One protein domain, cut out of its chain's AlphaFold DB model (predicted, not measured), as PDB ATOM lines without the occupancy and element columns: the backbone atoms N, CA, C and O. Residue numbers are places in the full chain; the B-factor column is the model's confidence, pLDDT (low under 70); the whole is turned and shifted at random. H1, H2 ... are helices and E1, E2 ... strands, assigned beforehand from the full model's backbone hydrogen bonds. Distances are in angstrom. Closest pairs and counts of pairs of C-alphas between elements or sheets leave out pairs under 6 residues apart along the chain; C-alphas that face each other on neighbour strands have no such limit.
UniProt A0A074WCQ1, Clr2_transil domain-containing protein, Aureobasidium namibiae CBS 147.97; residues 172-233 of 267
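Overview. This is residues 172 to 233 of the 267 residues of the protein "Clr2_transil domain-containing protein" of Aureobasidium namibiae CBS 147.97 (UniProt A0A074WCQ1). Little regular structure is present: a two-stranded hairpin, E1 and E2, whose tip at residues 183 to 188 sticks out, is followed by one helix, H1, and a long tail with no named element, residues 218 to 233, that turns back after H1 and then runs away from the rest at its last residues, 229 to 233. The printed part has 62 residues, 22 of them in named elements, ordered E1, E2, H1; the sheet is antiparallel and the class mixed. It is loose, with a radius of gyration of the C-alphas of 13.5 A and spans of 43 by 29 by 18 A.

Along the chain. E1, residues 176 to 180, begins at C-alpha (80.224, 41.094, 137.254). E2 is residues 191 to 195. H1, residues 206 to 217, measures 15.6 A and ends at C-alpha (93.802, 34.800, 145.194).

Arrangement. Hairpin strands E1 and E2 are antiparallel at 150 degrees, with N 178 and O 193 within hydrogen-bond range at 2.8 A. The closest C-alphas of E2 and H1, Leu 194 and Val 206, are 8.0 A apart. E1 and H1 are apart. In H1, 5 of 8 O i to N i+4 pairs are within hydrogen-bond range.

Size, cuts and confidence. The printed part has no cut, and both links are short. Residues 178, 183 to 190 and 219 to 223 have pLDDT under 70.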
ATOM      1  N   PRO A 172      85.880  39.271 142.779       78.81
ATOM      2  CA  PRO A 172      87.056  40.117 142.631       78.81
ATOM      3  C   PRO A 172      86.724  41.422 141.889       78.81
ATOM      4  O   PRO A 172      85.853  41.418 141.011       78.81
ATOM      5  N   PRO A 173      87.426  42.530 142.179       73.25
ATOM      6  CA  PRO A 173      87.173  43.806 141.521       73.25
ATOM      7  C   PRO A 173      87.187  43.681 139.991       73.25
ATOM      8  O   PRO A 173      88.092  43.074 139.417       73.25
ATOM      9  N   GLY A 174      86.176  44.254 139.334       76.12
ATOM     10  CA  GLY A 174      86.019  44.211 137.877       76.12
ATOM     11  C   GLY A 174      85.246  43.003 137.342       76.12
ATOM     12  O   GLY A 174      84.953  42.973 136.148       76.12
ATOM     13  N   TYR A 175      84.868  42.049 138.198       81.06
ATOM     14  CA  TYR A 175      83.998  40.939 137.822       81.06
ATOM     15  C   TYR A 175      82.528  41.238 138.108       81.06
ATOM     16  O   TYR A 175      82.180  41.760 139.164       81.06
ATOM     17  N   ALA A 176      81.662  40.879 137.162       75.69
ATOM     18  CA  ALA A 176      80.224  41.094 137.254       75.69
ATOM     19  C   ALA A 176      79.457  39.927 136.634       75.69
ATOM     20  O   ALA A 176      79.818  39.422 135.569       75.69
ATOM     21  N   LEU A 177      78.377  39.508 137.288       76.56
ATOM     22  CA  LEU A 177      77.463  38.515 136.742       76.56
ATOM     23  C   LEU A 177      76.513  39.200 135.752       76.56
ATOM     24  O   LEU A 177      75.926  40.236 136.058       76.56
ATOM     25  N   MET A 178      76.362  38.628 134.566       68.44
ATOM     26  CA  MET A 178      75.483  39.126 133.517       68.44
ATOM     27  C   MET A 178      74.525  38.028 133.080       68.44
ATOM     28  O   MET A 178      74.921  36.878 132.913       68.44
ATOM     29  N   HIS A 179      73.273  38.399 132.850       77.12
ATOM     30  CA  HIS A 179      72.257  37.510 132.307       77.12
ATOM     31  C   HIS A 179      71.999  37.878 130.847       77.12
ATOM     32  O   HIS A 179      71.717  39.037 130.534       77.12
ATOM     33  N   ARG A 180      72.100  36.900 129.948       75.62
ATOM     34  CA  ARG A 180      71.757  37.063 128.536       75.62
ATOM     35  C   ARG A 180      70.457  36.305 128.255       75.62
ATOM     36  O   ARG A 180      70.480  35.073 128.280       75.62
ATOM     37  N   PRO A 181      69.347  36.999 127.961       72.94
ATOM     38  CA  PRO A 181      68.137  36.326 127.510       72.94
ATOM     39  C   PRO A 181      68.410  35.604 126.184       72.94
ATOM     40  O   PRO A 181      69.226  36.059 125.380       72.94
ATOM     41  N   ARG A 182      67.761  34.457 125.971       73.69
ATOM     42  CA  ARG A 182      67.783  33.778 124.673       73.69
ATOM     43  C   ARG A 182      66.624  34.293 123.835       73.69
ATOM     44  O   ARG A 182      65.480  34.194 124.261       73.69
ATOM     45  N   ASP A 183      66.935  34.799 122.646       68.25
ATOM     46  CA  ASP A 183      65.927  35.327 121.718       68.25
ATOM     47  C   ASP A 183      65.013  34.217 121.158       68.25
ATOM     48  O   ASP A 183      63.880  34.480 120.766       68.25
ATOM     49  N   ASP A 184      65.493  32.968 121.159       66.56
ATOM     50  CA  ASP A 184      64.865  31.855 120.440       66.56
ATOM     51  C   ASP A 184      63.777  31.103 121.231       66.56
ATOM     52  O   ASP A 184      63.027  30.332 120.632       66.56
ATOM     53  N   ASP A 185      63.682  31.269 122.558       56.09
ATOM     54  CA  ASP A 185      62.712  30.514 123.366       56.09
ATOM     55  C   ASP A 185      62.341  31.237 124.681       56.09
ATOM     56  O   ASP A 185      63.133  31.232 125.630       56.09
ATOM     57  N   PRO A 186      61.139  31.839 124.788       58.75
ATOM     58  CA  PRO A 186      60.706  32.571 125.982       58.75
ATOM     59  C   PRO A 186      60.439  31.664 127.196       58.75
ATOM     60  O   PRO A 186      60.199  32.166 128.292       58.75
ATOM     61  N   HIS A 187      60.470  30.337 127.027       57.28
ATOM     62  CA  HIS A 187      60.333  29.373 128.124       57.28
ATOM     63  C   HIS A 187      61.664  28.891 128.707       57.28
ATOM     64  O   HIS A 187      61.661  28.101 129.652       57.28
ATOM     65  N   ARG A 188      62.804  29.363 128.192       59.16
ATOM     66  CA  ARG A 188      64.105  29.129 128.822       59.16
ATOM     67  C   ARG A 188      64.604  30.405 129.474       59.16
ATOM     68  O   ARG A 188      64.804  31.414 128.804       59.16
ATOM     69  N   GLU A 189      64.856  30.320 130.778       61.81
ATOM     70  CA  GLU A 189      65.639  31.322 131.493       61.81
ATOM     71  C   GLU A 189      66.975  31.520 130.756       61.81
ATOM     72  O   GLU A 189      67.554  30.573 130.207       61.81
ATOM     73  N   GLY A 190      67.398  32.775 130.637       68.19
ATOM     74  CA  GLY A 190      68.579  33.134 129.871       68.19
ATOM     75  C   GLY A 190      69.856  32.542 130.461       68.19
ATOM     76  O   GLY A 190      69.902  32.028 131.578       68.19
ATOM     77  N   ASP A 191      70.930  32.624 129.688       73.50
ATOM     78  CA  ASP A 191      72.221  32.121 130.125       73.50
ATOM     79  C   ASP A 191      72.909  33.140 131.041       73.50
ATOM     80  O   ASP A 191      73.009  34.333 130.729       73.50
ATOM     81  N   VAL A 192      73.422  32.658 132.169       74.62
ATOM     82  CA  VAL A 192      74.207  33.453 133.115       74.62
ATOM     83  C   VAL A 192      75.688  33.346 132.765       74.62
ATOM     84  O   VAL A 192      76.230  32.255 132.598       74.62
ATOM     85  N   TYR A 193      76.362  34.490 132.704       78.75
ATOM     86  CA  TYR A 193      77.787  34.591 132.420       78.75
ATOM     87  C   TYR A 193      78.487  35.467 133.449       78.75
ATOM     88  O   TYR A 193      77.949  36.474 133.896       78.75
ATOM     89  N   LEU A 194      79.731  35.135 133.775       80.44
ATOM     90  CA  LEU A 194      80.594  35.982 134.586       80.44
ATOM     91  C   LEU A 194      81.525  36.788 133.674       80.44
ATOM     92  O   LEU A 194      82.390  36.230 132.993       80.44
ATOM     93  N   TRP A 195      81.332  38.099 133.654       82.25
ATOM     94  CA  TRP A 195      82.158  39.069 132.942       82.25
ATOM     95  C   TRP A 195      83.277  39.604 133.844       82.25
ATOM     96  O   TRP A 195      83.171  39.508 135.063       82.25
ATOM     97  N   GLY A 196      84.343  40.157 133.250       80.25
ATOM     98  CA  GLY A 196      85.438  40.812 133.988       80.25
ATOM     99  C   GLY A 196      86.831  40.222 133.787       80.25
ATOM    100  O   GLY A 196      87.797  40.696 134.382       80.25
ATOM    101  N   HIS A 197      86.977  39.200 132.940       86.56
ATOM    102  CA  HIS A 197      88.300  38.659 132.644       86.56
ATOM    103  C   HIS A 197      89.156  39.689 131.877       86.56
ATOM    104  O   HIS A 197      88.642  40.298 130.935       86.56
ATOM    105  N   PRO A 198      90.470  39.829 132.158       85.81
ATOM    106  CA  PRO A 198      91.347  40.792 131.473       85.81
ATOM    107  C   PRO A 198      91.402  40.655 129.943       85.81
ATOM    108  O   PRO A 198      91.756  41.599 129.246       85.81
ATOM    109  N   SER A 199      91.039  39.489 129.399       84.25
ATOM    110  CA  SER A 199      90.921  39.285 127.944       84.25
ATOM    111  C   SER A 199      89.634  39.850 127.323       84.25
ATOM    112  O   SER A 199      89.429  39.690 126.121       84.25
ATOM    113  N   GLY A 200      88.741  40.449 128.119       85.56
ATOM    114  CA  GLY A 200      87.442  40.977 127.683       85.56
ATOM    115  C   GLY A 200      86.377  39.908 127.408       85.56
ATOM    116  O   GLY A 200      85.299  40.220 126.905       85.56
ATOM    117  N   ARG A 201      86.668  38.637 127.707       87.19
ATOM    118  CA  ARG A 201      85.749  37.501 127.520       87.19
ATOM    119  C   ARG A 201      85.014  37.161 128.818       87.19
ATOM    120  O   ARG A 201      85.471  37.507 129.903       87.19
ATOM    121  N   SER A 202      83.896  36.446 128.702       84.25
ATOM    122  CA  SER A 202      83.111  35.973 129.844       84.25
ATOM    123  C   SER A 202      83.245  34.464 130.061       84.25
ATOM    124  O   SER A 202      83.520  33.700 129.131       84.25
ATOM    125  N   TYR A 203      83.042  34.036 131.304       82.00
ATOM    126  CA  TYR A 203      82.864  32.634 131.666       82.00
ATOM    127  C   TYR A 203      81.381  32.272 131.615       82.00
ATOM    128  O   TYR A 203      80.545  33.003 132.126       82.00
ATOM    129  N   ASP A 204      81.064  31.123 131.035       79.31
ATOM    130  CA  ASP A 204      79.726  30.513 130.954       79.31
ATOM    131  C   ASP A 204      79.470  29.488 132.072       79.31
ATOM    132  O   ASP A 204      78.428  28.845 132.114       79.31
ATOM    133  N   SER A 205      80.447  29.271 132.955       75.25
ATOM    134  CA  SER A 205      80.345  28.319 134.058       75.25
ATOM    135  C   SER A 205      81.311  28.679 135.181       75.25
ATOM    136  O   SER A 205      82.473  29.025 134.934       75.25
ATOM    137  N   VAL A 206      80.849  28.511 136.421       75.00
ATOM    138  CA  VAL A 206      81.646  28.705 137.641       75.00
ATOM    139  C   VAL A 206      82.880  27.801 137.640       75.00
ATOM    140  O   VAL A 206      83.977  28.267 137.939       75.00
ATOM    141  N   SER A 207      82.759  26.544 137.200       71.94
ATOM    142  CA  SER A 207      83.882  25.596 137.161       71.94
ATOM    143  C   SER A 207      85.047  26.095 136.300       71.94
ATOM    144  O   SER A 207      86.208  25.847 136.614       71.94
ATOM    145  N   LYS A 208      84.757  26.843 135.226       76.75
ATOM    146  CA  LYS A 208      85.792  27.443 134.370       76.75
ATOM    147  C   LYS A 208      86.421  28.683 135.007       76.75
ATOM    148  O   LYS A 208      87.594  28.960 134.755       76.75
ATOM    149  N   PHE A 209      85.660  29.409 135.823       79.25
ATOM    150  CA  PHE A 209      86.133  30.586 136.542       79.25
ATOM    151  C   PHE A 209      87.046  30.230 137.722       79.25
ATOM    152  O   PHE A 209      88.055  30.904 137.907       79.25
ATOM    153  N   VAL A 210      86.771  29.153 138.470       78.25
ATOM    154  CA  VAL A 210      87.541  28.766 139.676       78.25
ATOM    155  C   VAL A 210      89.050  28.667 139.415       78.25
ATOM    156  O   VAL A 210      89.855  29.101 140.238       78.25
ATOM    157  N   VAL A 211      89.456  28.177 138.239       82.94
ATOM    158  CA  VAL A 211      90.874  28.106 137.838       82.94
ATOM    159  C   VAL A 211      91.519  29.498 137.783       82.94
ATOM    160  O   VAL A 211      92.668  29.677 138.184       82.94
ATOM    161  N   HIS A 212      90.774  30.498 137.312       81.81
ATOM    162  CA  HIS A 212      91.221  31.887 137.273       81.81
ATOM    163  C   HIS A 212      91.095  32.573 138.637       81.81
ATOM    164  O   HIS A 212      91.980  33.327 139.027       81.81
ATOM    165  N   LEU A 213      90.063  32.262 139.420       79.19
ATOM    166  CA  LEU A 213      89.922  32.771 140.783       79.19
ATOM    167  C   LEU A 213      91.092  32.343 141.676       79.19
ATOM    168  O   LEU A 213      91.695  33.184 142.335       79.19
ATOM    169  N   LYS A 214      91.486  31.062 141.632       80.06
ATOM    170  CA  LYS A 214      92.675  30.554 142.338       80.06
ATOM    171  C   LYS A 214      93.911  31.382 141.998       80.06
ATOM    172  O   LYS A 214      94.742  31.667 142.855       80.06
ATOM    173  N   ARG A 215      94.019  31.795 140.737       80.44
ATOM    174  CA  ARG A 215      95.119  32.613 140.245       80.44
ATOM    175  C   ARG A 215      95.107  34.021 140.839       80.44
ATOM    176  O   ARG A 215      96.173  34.489 141.231       80.44
ATOM    177  N   LEU A 216      93.932  34.644 140.914       80.94
ATOM    178  CA  LEU A 216      93.729  35.965 141.512       80.94
ATOM    179  C   LEU A 216      94.041  35.954 143.013       80.94
ATOM    180  O   LEU A 216      94.799  36.798 143.477       80.94
ATOM    181  N   VAL A 217      93.548  34.952 143.748       77.19
ATOM    182  CA  VAL A 217      93.802  34.800 145.194       77.19
ATOM    183  C   VAL A 217      95.289  34.581 145.484       77.19
ATOM    184  O   VAL A 217      95.824  35.121 146.445       77.19
ATOM    185  N   GLN A 218      95.993  33.829 144.633       74.75
ATOM    186  CA  GLN A 218      97.428  33.576 144.795       74.75
ATOM    187  C   GLN A 218      98.321  34.783 144.465       74.75
ATOM    188  O   GLN A 218      99.536  34.678 144.626       74.75
ATOM    189  N   GLY A 219      97.773  35.884 143.939       69.62
ATOM    190  CA  GLY A 219      98.499  37.137 143.703       69.62
ATOM    191  C   GLY A 219      99.681  37.069 142.725       69.62
ATOM    192  O   GLY A 219     100.376  38.063 142.540       69.62
ATOM    193  N   LYS A 220      99.961  35.926 142.080       64.88
ATOM    194  CA  LYS A 220     101.042  35.862 141.077       64.88
ATOM    195  C   LYS A 220     100.600  36.658 139.830       64.88
ATOM    196  O   LYS A 220      99.402  36.828 139.601       64.88
ATOM    197  N   ASN A 221     101.511  37.040 138.935       60.44
ATOM    198  CA  ASN A 221     101.169  37.648 137.628       60.44
ATOM    199  C   ASN A 221     101.579  36.795 136.402       60.44
ATOM    200  O   ASN A 221     101.317  37.189 135.274       60.44
ATOM    201  N   GLY A 222     102.142  35.592 136.595       67.88
ATOM    202  CA  GLY A 222     102.501  34.650 135.513       67.88
ATOM    203  C   GLY A 222     101.585  33.420 135.377       67.88
ATOM    204  O   GLY A 222     100.910  33.058 136.326       67.88
ATOM    205  N   GLU A 223     101.529  32.813 134.191       69.69
ATOM    206  CA  GLU A 223     100.826  31.568 133.804       69.69
ATOM    207  C   GLU A 223      99.499  31.220 134.517       69.69
ATOM    208  O   GLU A 223      99.447  30.736 135.646       69.69
ATOM    209  N   CYS A 224      98.387  31.403 133.802       82.12
ATOM    210  CA  CYS A 224      97.075  30.881 134.176       82.12
ATOM    211  C   CYS A 224      96.639  29.830 133.151       82.12
ATOM    212  O   CYS A 224      96.801  30.033 131.949       82.12
ATOM    213  N   GLU A 225      96.070  28.723 133.623       82.81
ATOM    214  CA  GLU A 225      95.578  27.620 132.783       82.81
ATOM    215  C   GLU A 225      94.070  27.692 132.529       82.81
ATOM    216  O   GLU A 225      93.473  26.758 131.997       82.81
ATOM    217  N   CYS A 226      93.419  28.795 132.910       84.12
ATOM    218  CA  CYS A 226      91.999  28.941 132.641       84.12
ATOM    219  C   CYS A 226      91.746  29.036 131.127       84.12
ATOM    220  O   CYS A 226      92.575  29.526 130.355       84.12
ATOM    221  N   VAL A 227      90.540  28.637 130.719       86.62
ATOM    222  CA  VAL A 227      90.109  28.596 129.311       86.62
ATOM    223  C   VAL A 227      90.232  29.957 128.608       86.62
ATOM    224  O   VAL A 227      90.382  30.010 127.391       86.62
ATOM    225  N   LEU A 228      90.173  31.069 129.349       86.12
ATOM    226  CA  LEU A 228      90.273  32.417 128.780       86.12
ATOM    227  C   LEU A 228      91.714  32.943 128.682       86.12
ATOM    228  O   LEU A 228      91.963  33.807 127.843       86.12
ATOM    229  N   CYS A 229      92.645  32.433 129.494       86.69
ATOM    230  CA  CYS A 229      94.074  32.749 129.409       86.69
ATOM    231  C   CYS A 229      94.798  31.843 128.406       86.69
ATOM    232  O   CYS A 229      95.617  32.326 127.630       86.69
ATOM    233  N   LYS A 230      94.482  30.542 128.406       86.06
ATOM    234  CA  LYS A 230      95.021  29.536 127.480       86.06
ATOM    235  C   LYS A 230      93.856  28.852 126.749       86.06
ATOM    236  O   LYS A 230      93.439  27.762 127.145       86.06
ATOM    237  N   PRO A 231      93.275  29.491 125.716       78.62
ATOM    238  CA  PRO A 231      92.180  28.887 124.972       78.62
ATOM    239  C   PRO A 231      92.653  27.599 124.284       78.62
ATOM    240  O   PRO A 231      93.723  27.595 123.672       78.62
ATOM    241  N   PRO A 232      91.876  26.504 124.360       74.81
ATOM    242  CA  PRO A 232      92.222  25.277 123.661       74.81
ATOM    243  C   PRO A 232      92.218  25.513 122.143       74.81
ATOM    244  O   PRO A 232      91.449  26.352 121.656       74.81
ATOM    245  N   PRO A 233      93.033  24.764 121.379       76.94
ATOM    246  CA  PRO A 233      93.043  24.877 119.931       76.94
ATOM    247  C   PRO A 233      91.644  24.591 119.359       76.94
ATOM    248  O   PRO A 233      90.899  23.768 119.910       76.94
TER     249      PRO A 233